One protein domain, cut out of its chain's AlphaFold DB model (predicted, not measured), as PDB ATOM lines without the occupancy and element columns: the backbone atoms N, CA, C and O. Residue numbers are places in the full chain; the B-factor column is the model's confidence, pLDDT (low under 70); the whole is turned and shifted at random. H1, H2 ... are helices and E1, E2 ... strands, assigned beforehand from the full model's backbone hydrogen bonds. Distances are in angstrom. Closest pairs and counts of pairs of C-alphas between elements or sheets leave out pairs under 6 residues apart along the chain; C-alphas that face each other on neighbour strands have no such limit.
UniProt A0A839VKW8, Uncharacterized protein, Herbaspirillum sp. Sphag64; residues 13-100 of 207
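This is residues 13 to 100 of the 207 residues of an uncharacterized protein of Herbaspirillum sp. Sphag64 (UniProt A0A839VKW8). Here one antiparallel sheet of eight strands is curled like part of a barrel and folded back on itself, with E6, E7, E3 and E2 facing E4, E5 and E8 across the hinge E1. The hairpin of E6 and E7 lies at one end of the longest axis, and the small helix H1 is on the sheet. The 88 printed residues run E1 E2 E3 E4 E5 H1 E6 E7 E8, and the sheet's order is E6, E7, E3, E2, E1, E4, E5, E8. The class is mostly strand, and the whole is compact and rounded, with a radius of gyration of the C-alphas of 12.6 A and spans of 38 by 28 by 21 A.

Find C-alpha 13 at (26.113, -35.496, -48.428); E1 runs from there to residue 19, 18.1 A. E2, residues 26 to 34, spans 24.6 A, and E3, residues 38 to 45, spans 22.6 A. E4 holds residues 54 to 61, 19.7 A, and E5 residues 66 to 73, 18.2 A, with a bend of 65 degrees at residue 70. After H1, residues 75 to 78, come E6, residues 79 to 82, and E7, residues 85 to 90, 16.4 A. E8, residues 96 to 99, ends at C-alpha 99, (34.099, -35.967, -59.365).

Start at E1, E2 and E3, a meander, each strand the antiparallel neighbour of the one before. Look for N 16 and O 29, 3.0 A, between E1 and E2, and N 32 and O 40, 2.8 A, between E2 and E3. E4 makes these a Greek key, the fourth strand being the antiparallel neighbour of the first, with N 17 and O 60 at 2.9 A. Outward from E4, E5 pairs through N 57 and O 69, 2.9 A, and the edge strand E8 pairs with E5 through N 68 and O 98, 2.8 A. On the other side, E7 pairs with E3 through N 45 and O 88, 3.0 A, and the edge strand E6 with E7 through N 80 and O 87, 2.9 A. Residues 39 to 40 of E3 also pair with residues 93 to 94, antiparallel. H1 is on the sheet at a height of 5.8 A, over none of its strands; the closest C-alphas of H1 and E7, Tyr 78 and Tyr 88, are 5.4 A apart. H1 is too short for an O i to N i+4 pair; its one O i to N i+3 pair is within hydrogen-bond range.

The C-alphas of Gly 83 and Gly 100, the two farthest apart, are 40.4 A apart. The sheet is strongly twisted. The printed part has no cut and no long link. Mean pLDDT of the printed part is 90.3; look for low confidence at residues 48 to 50, which are under 70.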
ATOM      1  N   GLU A  13      25.611 -34.343 -49.161       97.44
ATOM      2  CA  GLU A  13      26.113 -35.496 -48.428       97.44
ATOM      3  C   GLU A  13      26.248 -36.686 -49.375       97.44
ATOM      4  O   GLU A  13      25.331 -37.007 -50.134       97.44
ATOM      5  N   TRP A  14      27.391 -37.359 -49.302       97.31
ATOM      6  CA  TRP A  14      27.676 -38.566 -50.057       97.31
ATOM      7  C   TRP A  14      28.261 -39.629 -49.136       97.31
ATOM      8  O   TRP A  14      29.221 -39.391 -48.404       97.31
ATOM      9  N   LEU A  15      27.713 -40.836 -49.209       98.19
ATOM     10  CA  LEU A  15      28.329 -42.023 -48.622       98.19
ATOM     11  C   LEU A  15      29.223 -42.677 -49.670       98.19
ATOM     12  O   LEU A  15      28.878 -42.689 -50.851       98.19
ATOM     13  N   GLY A  16      30.357 -43.232 -49.257       97.50
ATOM     14  CA  GLY A  16      31.270 -43.888 -50.185       97.50
ATOM     15  C   GLY A  16      32.318 -44.753 -49.503       97.50
ATOM     16  O   GLY A  16      32.455 -44.757 -48.277       97.50
ATOM     17  N   LEU A  17      33.054 -45.484 -50.333       97.56
ATOM     18  CA  LEU A  17      34.289 -46.160 -49.956       97.56
ATOM     19  C   LEU A  17      35.461 -45.305 -50.422       97.56
ATOM     20  O   LEU A  17      35.536 -44.957 -51.599       97.56
ATOM     21  N   PHE A  18      36.361 -44.979 -49.506       96.44
ATOM     22  CA  PHE A  18      37.542 -44.162 -49.749       96.44
ATOM     23  C   PHE A  18      38.789 -45.000 -49.535       96.44
ATOM     24  O   PHE A  18      38.786 -45.924 -48.728       96.44
ATOM     25  N   ASN A  19      39.847 -44.700 -50.271       94.62
ATOM     26  CA  ASN A  19      41.092 -45.437 -50.194       94.62
ATOM     27  C   ASN A  19      42.298 -44.541 -50.451       94.62
ATOM     28  O   ASN A  19      42.201 -43.444 -51.010       94.62
ATOM     29  N   TYR A  20      43.439 -45.039 -49.993       93.00
ATOM     30  CA  TYR A  20      44.730 -44.469 -50.332       93.00
ATOM     31  C   TYR A  20      45.010 -44.694 -51.824       93.00
ATOM     32  O   TYR A  20      44.560 -45.703 -52.369       93.00
ATOM     33  N   PRO A  21      45.804 -43.830 -52.476       90.94
ATOM     34  CA  PRO A  21      46.113 -43.972 -53.904       90.94
ATOM     35  C   PRO A  21      46.790 -45.308 -54.255       90.94
ATOM     36  O   PRO A  21      46.556 -45.886 -55.314       90.94
ATOM     37  N   ASP A  22      47.593 -45.849 -53.334       89.75
ATOM     38  CA  ASP A  22      48.244 -47.160 -53.457       89.75
ATOM     39  C   ASP A  22      47.327 -48.345 -53.095       89.75
ATOM     40  O   ASP A  22      47.746 -49.502 -53.167       89.75
ATOM     41  N   LYS A  23      46.076 -48.062 -52.713       86.94
ATOM     42  CA  LYS A  23      45.055 -49.014 -52.259       86.94
ATOM     43  C   LYS A  23      45.467 -49.836 -51.037       86.94
ATOM     44  O   LYS A  23      44.878 -50.886 -50.790       86.94
ATOM     45  N   SER A  24      46.441 -49.373 -50.251       86.75
ATOM     46  CA  SER A  24      46.885 -50.102 -49.059       86.75
ATOM     47  C   SER A  24      45.832 -50.126 -47.952       86.75
ATOM     48  O   SER A  24      45.851 -51.013 -47.104       86.75
ATOM     49  N   ILE A  25      44.958 -49.116 -47.920       87.62
ATOM     50  CA  ILE A  25      43.888 -48.960 -46.934       87.62
ATOM     51  C   ILE A  25      42.638 -48.487 -47.669       87.62
ATOM     52  O   ILE A  25      42.693 -47.489 -48.392       87.62
ATOM     53  N   ASP A  26      41.517 -49.160 -47.428       90.88
ATOM     54  CA  ASP A  26      40.178 -48.704 -47.769       90.88
ATOM     55  C   ASP A  26      39.303 -48.578 -46.514       90.88
ATOM     56  O   ASP A  26      39.518 -49.215 -45.483       90.88
ATOM     57  N   PHE A  27      38.342 -47.662 -46.557       93.25
ATOM     58  CA  PHE A  27      37.431 -47.430 -45.448       93.25
ATOM     59  C   PHE A  27      36.135 -46.771 -45.916       93.25
ATOM     60  O   PHE A  27      36.132 -45.966 -46.853       93.25
ATOM     61  N   PRO A  28      35.008 -47.065 -45.251       95.94
ATOM     62  CA  PRO A  28      33.783 -46.324 -45.477       95.94
ATOM     63  C   PRO A  28      33.915 -44.905 -44.924       95.94
ATOM     64  O   PRO A  28      34.530 -44.664 -43.880       95.94
ATOM     65  N   GLY A  29      33.280 -43.961 -45.606       96.75
ATOM     66  CA  GLY A  29      33.237 -42.576 -45.170       96.75
ATOM     67  C   GLY A  29      31.978 -41.862 -45.629       96.75
ATOM     68  O   GLY A  29      31.282 -42.283 -46.557       96.75
ATOM     69  N   LYS A  30      31.699 -40.755 -44.952       98.31
ATOM     70  CA  LYS A  30      30.640 -39.818 -45.295       98.31
ATOM     71  C   LYS A  30      31.268 -38.482 -45.655       98.31
ATOM     72  O   LYS A  30      31.778 -37.775 -44.788       98.31
ATOM     73  N   LEU A  31      31.249 -38.169 -46.940       98.19
ATOM     74  CA  LEU A  31      31.688 -36.895 -47.477       98.19
ATOM     75  C   LEU A  31      30.538 -35.898 -47.359       98.19
ATOM     76  O   LEU A  31      29.421 -36.181 -47.778       98.19
ATOM     77  N   THR A  32      30.807 -34.730 -46.804       98.06
ATOM     78  CA  THR A  32      29.835 -33.643 -46.692       98.06
ATOM     79  C   THR A  32      30.441 -32.365 -47.231       98.06
ATOM     80  O   THR A  32      31.589 -32.056 -46.911       98.06
ATOM     81  N   TYR A  33      29.663 -31.609 -47.991       97.31
ATOM     82  CA  TYR A  33      29.971 -30.231 -48.348       97.31
ATOM     83  C   TYR A  33      28.906 -29.320 -47.748       97.31
ATOM     84  O   TYR A  33      27.713 -29.575 -47.920       97.31
ATOM     85  N   THR A  34      29.331 -28.255 -47.075       96.25
ATOM     86  CA  THR A  34      28.456 -27.123 -46.755       96.25
ATOM     87  C   THR A  34      29.170 -25.815 -47.097       96.25
ATOM     88  O   THR A  34      30.397 -25.753 -46.959       96.25
ATOM     89  N   PRO A  35      28.448 -24.752 -47.498       93.62
ATOM     90  CA  PRO A  35      29.077 -23.483 -47.872       93.62
ATOM     91  C   PRO A  35      29.951 -22.876 -46.761       93.62
ATOM     92  O   PRO A  35      30.961 -22.239 -47.037       93.62
ATOM     93  N   ASP A  36      29.593 -23.096 -45.492       94.19
ATOM     94  CA  ASP A  36      30.280 -22.541 -44.321       94.19
ATOM     95  C   ASP A  36      31.472 -23.381 -43.829       94.19
ATOM     96  O   ASP A  36      32.372 -22.851 -43.173       94.19
ATOM     97  N   LYS A  37      31.498 -24.692 -44.106       93.06
ATOM     98  CA  LYS A  37      32.541 -25.608 -43.593       93.06
ATOM     99  C   LYS A  37      33.420 -26.204 -44.681       93.06
ATOM    100  O   LYS A  37      34.432 -26.825 -44.341       93.06
ATOM    101  N   GLY A  38      33.054 -26.009 -45.945       95.19
ATOM    102  CA  GLY A  38      33.699 -26.636 -47.084       95.19
ATOM    103  C   GLY A  38      33.514 -28.151 -47.070       95.19
ATOM    104  O   GLY A  38      32.525 -28.680 -46.556       95.19
ATOM    105  N   LEU A  39      34.485 -28.850 -47.648       97.06
ATOM    106  CA  LEU A  39      34.446 -30.291 -47.829       97.06
ATOM    107  C   LEU A  39      35.029 -31.023 -46.612       97.06
ATOM    108  O   LEU A  39      36.166 -30.773 -46.209       97.06
ATOM    109  N   GLN A  40      34.268 -31.949 -46.028       97.69
ATOM    110  CA  GLN A  40      34.679 -32.744 -44.868       97.69
ATOM    111  C   GLN A  40      34.396 -34.226 -45.087       97.69
ATOM    112  O   GLN A  40      33.329 -34.580 -45.582       97.69
ATOM    113  N   LEU A  41      35.314 -35.093 -44.662       97.50
ATOM    114  CA  LEU A  41      35.113 -36.541 -44.679       97.50
ATOM    115  C   LEU A  41      34.997 -37.059 -43.249       97.50
ATOM    116  O   LEU A  41      35.981 -37.082 -42.518       97.50
ATOM    117  N   GLU A  42      33.814 -37.504 -42.844       96.94
ATOM    118  CA  GLU A  42      33.652 -38.284 -41.620       96.94
ATOM    119  C   GLU A  42      34.023 -39.742 -41.888       96.94
ATOM    120  O   GLU A  42      33.447 -40.380 -42.769       96.94
ATOM    121  N   PHE A  43      34.969 -40.276 -41.118       94.25
ATOM    122  CA  PHE A  43      35.423 -41.656 -41.266       94.25
ATOM    123  C   PHE A  43      35.615 -42.338 -39.911       94.25
ATOM    124  O   PHE A  43      35.831 -41.692 -38.879       94.25
ATOM    125  N   MET A  44      35.558 -43.666 -39.936       89.88
ATOM    126  CA  MET A  44      35.972 -44.531 -38.841       89.88
ATOM    127  C   MET A  44      36.548 -45.811 -39.433       89.88
ATOM    128  O   MET A  44      35.872 -46.489 -40.203       89.88
ATOM    129  N   CYS A  45      37.775 -46.157 -39.065       85.06
ATOM    130  CA  CYS A  45      38.387 -47.408 -39.497       85.06
ATOM    131  C   CYS A  45      39.438 -47.889 -38.501       85.06
ATOM    132  O   CYS A  45      39.960 -47.128 -37.682       85.06
ATOM    133  N   GLN A  46      39.734 -49.179 -38.581       81.88
ATOM    134  CA  GLN A  46      40.956 -49.718 -38.013       81.88
ATOM    135  C   GLN A  46      42.059 -49.479 -39.036       81.88
ATOM    136  O   GLN A  46      41.884 -49.798 -40.210       81.88
ATOM    137  N   MET A  47      43.167 -48.889 -38.604       74.25
ATOM    138  CA  MET A  47      44.356 -48.788 -39.437       74.25
ATOM    139  C   MET A  47      45.515 -49.456 -38.719       74.25
ATOM    140  O   MET A  47      45.659 -49.343 -37.497       74.25
ATOM    141  N   ASP A  48      46.353 -50.135 -39.486       68.56
ATOM    142  CA  ASP A  48      47.609 -50.650 -38.968       68.56
ATOM    143  C   ASP A  48      48.569 -49.493 -38.656       68.56
ATOM    144  O   ASP A  48      48.394 -48.357 -39.103       68.56
ATOM    145  N   SER A  49      49.646 -49.790 -37.926       61.88
ATOM    146  CA  SER A  49      50.733 -48.840 -37.614       61.88
ATOM    147  C   SER A  49      51.410 -48.210 -38.846       61.88
ATOM    148  O   SER A  49      52.212 -47.291 -38.706       61.88
ATOM    149  N   ASN A  50      51.059 -48.671 -40.050       65.50
ATOM    150  CA  ASN A  50      51.515 -48.161 -41.338       65.50
ATOM    151  C   ASN A  50      50.624 -47.051 -41.926       65.50
ATOM    152  O   ASN A  50      50.861 -46.658 -43.069       65.50
ATOM    153  N   ALA A  51      49.616 -46.550 -41.200       76.00
ATOM    154  CA  ALA A  51      48.845 -45.384 -41.627       76.00
ATOM    155  C   ALA A  51      49.782 -44.189 -41.856       76.00
ATOM    156  O   ALA A  51      50.467 -43.727 -40.940       76.00
ATOM    157  N   LYS A  52      49.827 -43.700 -43.094       84.19
ATOM    158  CA  LYS A  52      50.699 -42.598 -43.506       84.19
ATOM    159  C   LYS A  52      49.866 -41.397 -43.895       84.19
ATOM    160  O   LYS A  52      48.751 -41.523 -44.389       84.19
ATOM    161  N   LYS A  53      50.464 -40.224 -43.744       90.56
ATOM    162  CA  LYS A  53      49.922 -39.008 -44.327       90.56
ATOM    163  C   LYS A  53      49.921 -39.113 -45.856       90.56
ATOM    164  O   LYS A  53      50.959 -39.408 -46.448       90.56
ATOM    165  N   VAL A  54      48.787 -38.811 -46.481       92.44
ATOM    166  CA  VAL A  54      48.628 -38.718 -47.942       92.44
ATOM    167  C   VAL A  54      48.031 -37.366 -48.330       92.44
ATOM    168  O   VAL A  54      47.319 -36.739 -47.547       92.44
ATOM    169  N   GLY A  55      48.365 -36.883 -49.529       93.94
ATOM    170  CA  GLY A  55      47.894 -35.586 -50.039       93.94
ATOM    171  C   GLY A  55      46.548 -35.639 -50.767       93.94
ATOM    172  O   GLY A  55      46.015 -34.598 -51.140       93.94
ATOM    173  N   HIS A  56      46.027 -36.840 -51.012       95.44
ATOM    174  CA  HIS A  56      44.718 -37.053 -51.612       95.44
ATOM    175  C   HIS A  56      44.203 -38.462 -51.294       95.44
ATOM    176  O   HIS A  56      44.969 -39.338 -50.884       95.44
ATOM    177  N   LEU A  57      42.903 -38.662 -51.490       96.31
ATOM    178  CA  LEU A  57      42.224 -39.952 -51.413       96.31
ATOM    179  C   LEU A  57      41.419 -40.189 -52.687       96.31
ATOM    180  O   LEU A  57      40.846 -39.253 -53.248       96.31
ATOM    181  N   HIS A  58      41.298 -41.449 -53.089       97.50
ATOM    182  CA  HIS A  58      40.336 -41.865 -54.106       97.50
ATOM    183  C   HIS A  58      39.076 -42.398 -53.434       97.50
ATOM    184  O   HIS A  58      39.127 -42.974 -52.349       97.50
ATOM    185  N   GLY A  59      37.926 -42.192 -54.064       97.38
ATOM    186  CA  GLY A  59      36.632 -42.580 -53.525       97.38
ATOM    187  C   GLY A  59      35.687 -43.118 -54.587       97.38
ATOM    188  O   GLY A  59      35.711 -42.700 -55.744       97.38
ATOM    189  N   VAL A  60      34.841 -44.061 -54.196       97.62
ATOM    190  CA  VAL A  60      33.691 -44.514 -54.981       97.62
ATOM    191  C   VAL A  60      32.453 -44.241 -54.143       97.62
ATOM    192  O   VAL A  60      32.273 -44.822 -53.069       97.62
ATOM    193  N   LEU A  61      31.622 -43.311 -54.607       97.12
ATOM    194  CA  LEU A  61      30.384 -42.942 -53.929       97.12
ATOM    195  C   LEU A  61      29.353 -44.068 -54.059       97.12
ATOM    196  O   LEU A  61      29.431 -44.896 -54.963       97.12
ATOM    197  N   SER A  62      28.339 -44.070 -53.198       96.44
ATOM    198  CA  SER A  62      27.242 -45.048 -53.222       96.44
ATOM    199  C   SER A  62      26.463 -45.059 -54.542       96.44
ATOM    200  O   SER A  62      25.862 -46.072 -54.887       96.44
ATOM    201  N   SER A  63      26.514 -43.966 -55.310       93.88
ATOM    202  CA  SER A  63      25.982 -43.875 -56.675       93.88
ATOM    203  C   SER A  63      26.843 -44.577 -57.736       93.88
ATOM    204  O   SER A  63      26.469 -44.607 -58.905       93.88
ATOM    205  N   GLY A  64      28.015 -45.101 -57.368       94.81
ATOM    206  CA  GLY A  64      29.030 -45.628 -58.285       94.81
ATOM    207  C   GLY A  64      29.924 -44.551 -58.911       94.81
ATOM    208  O   GLY A  64      30.856 -44.879 -59.645       94.81
ATOM    209  N   ARG A  65      29.676 -43.264 -58.627       95.12
ATOM    210  CA  ARG A  65      30.484 -42.152 -59.143       95.12
ATOM    211  C   ARG A  65      31.858 -42.140 -58.472       95.12
ATOM    212  O   ARG A  65      31.956 -42.182 -57.247       95.12
ATOM    213  N   LEU A  66      32.913 -42.051 -59.278       96.56
ATOM    214  CA  LEU A  66      34.281 -41.885 -58.784       96.56
ATOM    215  C   LEU A  66      34.480 -40.470 -58.230       96.56
ATOM    216  O   LEU A  66      33.877 -39.517 -58.729       96.56
ATOM    217  N   CYS A  67      35.349 -40.311 -57.239       96.56
ATOM    218  CA  CYS A  67      35.837 -39.008 -56.814       96.56
ATOM    219  C   CYS A  67      37.286 -39.059 -56.320       96.56
ATOM    220  O   CYS A  67      37.772 -40.095 -55.871       96.56
ATOM    221  N   THR A  68      37.958 -37.917 -56.381       96.94
ATOM    222  CA  THR A  68      39.275 -37.679 -55.788       96.94
ATOM    223  C   THR A  68      39.147 -36.547 -54.788       96.94
ATOM    224  O   THR A  68      38.705 -35.463 -55.161       96.94
ATOM    225  N   LEU A  69      39.507 -36.785 -53.530       96.94
ATOM    226  CA  LEU A  69      39.544 -35.761 -52.487       96.94
ATOM    227  C   LEU A  69      40.971 -35.255 -52.356       96.94
ATOM    228  O   LEU A  69      41.852 -36.039 -52.015       96.94
ATOM    229  N   VAL A  70      41.203 -33.967 -52.593       95.50
ATOM    230  CA  VAL A  70      42.542 -33.375 -52.488       95.50
ATOM    231  C   VAL A  70      42.660 -32.587 -51.192       95.50
ATOM    232  O   VAL A  70      41.795 -31.779 -50.848       95.50
ATOM    233  N   GLY A  71      43.712 -32.874 -50.434       93.50
ATOM    234  CA  GLY A  71      43.949 -32.305 -49.115       93.50
ATOM    235  C   GLY A  71      44.735 -33.255 -48.217       93.50
ATOM    236  O   GLY A  71      44.810 -34.463 -48.444       93.50
ATOM    237  N   ASN A  72      45.328 -32.699 -47.163       90.69
ATOM    238  CA  ASN A  72      46.123 -33.473 -46.216       90.69
ATOM    239  C   ASN A  72      45.241 -34.436 -45.405       90.69
ATOM    240  O   ASN A  72      44.515 -34.013 -44.506       90.69
ATOM    241  N   PHE A  73      45.378 -35.735 -45.660       92.06
ATOM    242  CA  PHE A  73      44.788 -36.782 -44.838       92.06
ATOM    243  C   PHE A  73      45.871 -37.426 -43.973       92.06
ATOM    244  O   PHE A  73      46.779 -38.074 -44.485       92.06
ATOM    245  N   ASP A  74      45.780 -37.224 -42.659       90.00
ATOM    246  CA  ASP A  74      46.735 -37.730 -41.671       90.00
ATOM    247  C   ASP A  74      46.000 -38.495 -40.559       90.00
ATOM    248  O   ASP A  74      45.683 -37.927 -39.511       90.00
ATOM    249  N   PRO A  75      45.656 -39.776 -40.783       83.31
ATOM    250  CA  PRO A  75      44.897 -40.567 -39.819       83.31
ATOM    251  C   PRO A  75      45.531 -40.692 -38.438       83.31
ATOM    252  O   PRO A  75      44.764 -40.613 -37.482       83.31
ATOM    253  N   PRO A  76      46.866 -40.831 -38.280       81.50
ATOM    254  CA  PRO A  76      47.516 -40.833 -36.969       81.50
ATOM    255  C   PRO A  76      47.074 -39.702 -36.034       81.50
ATOM    256  O   PRO A  76      46.904 -39.934 -34.838       81.50
ATOM    257  N   SER A  77      46.784 -38.515 -36.575       82.56
ATOM    258  CA  SER A  77      46.275 -37.365 -35.813       82.56
ATOM    259  C   SER A  77      44.855 -37.552 -35.243       82.56
ATOM    260  O   SER A  77      44.394 -36.740 -34.443       82.56
ATOM    261  N   TYR A  78      44.155 -38.621 -35.628       81.25
ATOM    262  CA  TYR A  78      42.772 -38.950 -35.255       81.25
ATOM    263  C   TYR A  78      42.642 -40.324 -34.568       81.25
ATOM    264  O   TYR A  78      41.540 -40.877 -34.478       81.25
ATOM    265  N   GLY A  79      43.762 -40.914 -34.140       80.44
ATOM    266  CA  GLY A  79      43.818 -42.258 -33.567       80.44
ATOM    267  C   GLY A  79      43.578 -42.309 -32.060       80.44
ATOM    268  O   GLY A  79      44.038 -41.456 -31.304       80.44
ATOM    269  N   MET A  80      42.905 -43.368 -31.612       76.50
ATOM    270  CA  MET A  80      42.868 -43.795 -30.216       76.50
ATOM    271  C   MET A  80      43.159 -45.294 -30.145       76.50
ATOM    272  O   MET A  80      42.501 -46.097 -30.809       76.50
ATOM    273  N   SER A  81      44.123 -45.675 -29.312       74.00
ATOM    274  CA  SER A  81      44.421 -47.080 -29.031       74.00
ATOM    275  C   SER A  81      43.803 -47.494 -27.698       74.00
ATOM    276  O   SER A  81      44.062 -46.882 -26.662       74.00
ATOM    277  N   ILE A  82      42.986 -48.547 -27.724       70.94
ATOM    278  CA  ILE A  82      42.397 -49.185 -26.543       70.94
ATOM    279  C   ILE A  82      42.863 -50.645 -26.536       70.94
ATOM    280  O   ILE A  82      42.344 -51.490 -27.266       70.94
ATOM    281  N   GLY A  83      43.867 -50.947 -25.710       73.31
ATOM    282  CA  GLY A  83      44.468 -52.282 -25.650       73.31
ATOM    283  C   GLY A  83      45.129 -52.673 -26.976       73.31
ATOM    284  O   GLY A  83      45.992 -51.952 -27.469       73.31
ATOM    285  N   SER A  84      44.728 -53.809 -27.552       74.50
ATOM    286  CA  SER A  84      45.214 -54.291 -28.855       74.50
ATOM    287  C   SER A  84      44.482 -53.686 -30.058       74.50
ATOM    288  O   SER A  84      44.846 -53.980 -31.195       74.50
ATOM    289  N   VAL A  85      43.450 -52.868 -29.835       74.75
ATOM    290  CA  VAL A  85      42.627 -52.294 -30.903       74.75
ATOM    291  C   VAL A  85      42.986 -50.825 -31.084       74.75
ATOM    292  O   VAL A  85      42.885 -50.036 -30.146       74.75
ATOM    293  N   SER A  86      43.362 -50.444 -32.305       81.19
ATOM    294  CA  SER A  86      43.524 -49.037 -32.686       81.19
ATOM    295  C   SER A  86      42.378 -48.618 -33.596       81.19
ATOM    296  O   SER A  86      42.148 -49.229 -34.640       81.19
ATOM    297  N   ILE A  87      41.637 -47.596 -33.174       84.88
ATOM    298  CA  ILE A  87      40.508 -47.035 -33.917       84.88
ATOM    299  C   ILE A  87      40.869 -45.609 -34.305       84.88
ATOM    300  O   ILE A  87      41.226 -44.795 -33.453       84.88
ATOM    301  N   TYR A  88      40.729 -45.299 -35.587       88.81
ATOM    302  CA  TYR A  88      40.937 -43.967 -36.133       88.81
ATOM    303  C   TYR A  88      39.590 -43.406 -36.545       88.81
ATOM    304  O   TYR A  88      38.864 -44.026 -37.326       88.81
ATOM    305  N   ARG A  89      39.236 -42.246 -35.992       89.81
ATOM    306  CA  ARG A  89      37.957 -41.591 -36.261       89.81
ATOM    307  C   ARG A  89      38.155 -40.090 -36.330       89.81
ATOM    308  O   ARG A  89      38.573 -39.472 -35.355       89.81
ATOM    309  N   GLY A  90      37.762 -39.489 -37.444       91.69
ATOM    310  CA  GLY A  90      37.929 -38.056 -37.644       91.69
ATOM    311  C   GLY A  90      36.932 -37.454 -38.620       91.69
ATOM    312  O   GLY A  90      36.143 -38.157 -39.252       91.69
ATOM    313  N   LYS A  91      36.989 -36.122 -38.712       94.88
ATOM    314  CA  LYS A  91      36.289 -35.304 -39.712       94.88
ATOM    315  C   LYS A  91      37.253 -34.323 -40.405       94.88
ATOM    316  O   LYS A  91      37.054 -33.109 -40.281       94.88
ATOM    317  N   PRO A  92      38.343 -34.801 -41.037       94.88
ATOM    318  CA  PRO A  92      39.281 -33.940 -41.750       94.88
ATOM    319  C   PRO A  92      38.587 -33.115 -42.833       94.88
ATOM    320  O   PRO A  92      37.599 -33.545 -43.436       94.88
ATOM    321  N   ARG A  93      39.131 -31.918 -43.061       95.62
ATOM    322  CA  ARG A  93      38.752 -31.025 -44.158       95.62
ATOM    323  C   ARG A  93      39.627 -31.300 -45.374       95.62
ATOM    324  O   ARG A  93      40.812 -31.583 -45.222       95.62
ATOM    325  N   PHE A  94      39.035 -31.159 -46.549       96.50
ATOM    326  CA  PHE A  94      39.708 -31.251 -47.840       96.50
ATOM    327  C   PHE A  94      39.575 -29.920 -48.576       96.50
ATOM    328  O   PHE A  94      38.637 -29.161 -48.331       96.50
ATOM    329  N   GLU A  95      40.534 -29.631 -49.448       94.94
ATOM    330  CA  GLU A  95      40.585 -28.382 -50.208       94.94
ATOM    331  C   GLU A  95      39.533 -28.393 -51.318       94.94
ATOM    332  O   GLU A  95      38.793 -27.425 -51.481       94.94
ATOM    333  N   TYR A  96      39.422 -29.511 -52.043       93.00
ATOM    334  CA  TYR A  96      38.430 -29.710 -53.097       93.00
ATOM    335  C   TYR A  96      38.210 -31.199 -53.409       93.00
ATOM    336  O   TYR A  96      38.965 -32.072 -52.971       93.00
ATOM    337  N   ALA A  97      37.157 -31.482 -54.182       94.31
ATOM    338  CA  ALA A  97      36.888 -32.794 -54.760       94.31
ATOM    339  C   ALA A  97      36.795 -32.710 -56.283       94.31
ATOM    340  O   ALA A  97      36.152 -31.812 -56.821       94.31
ATOM    341  N   ILE A  98      37.370 -33.697 -56.965       93.62
ATOM    342  CA  ILE A  98      37.187 -33.915 -58.400       93.62
ATOM    343  C   ILE A  98      36.247 -35.104 -58.560       93.62
ATOM    344  O   ILE A  98      36.574 -36.213 -58.140       93.62
ATOM    345  N   PHE A  99      35.071 -34.897 -59.147       93.88
ATOM    346  CA  PHE A  99      34.099 -35.967 -59.365       93.88
ATOM    347  C   PHE A  99      34.196 -36.533 -60.785       93.88
ATOM    348  O   PHE A  99      34.325 -35.791 -61.752       93.88
ATOM    349  N   GLY A 100      34.032 -37.849 -60.918       93.38
ATOM    350  CA  GLY A 100      34.068 -38.584 -62.185       93.38
ATOM    351  C   GLY A 100      35.406 -39.262 -62.495       93.38
ATOM    352  O   GLY A 100      35.457 -40.059 -63.425       93.38
TER     353      GLY A 100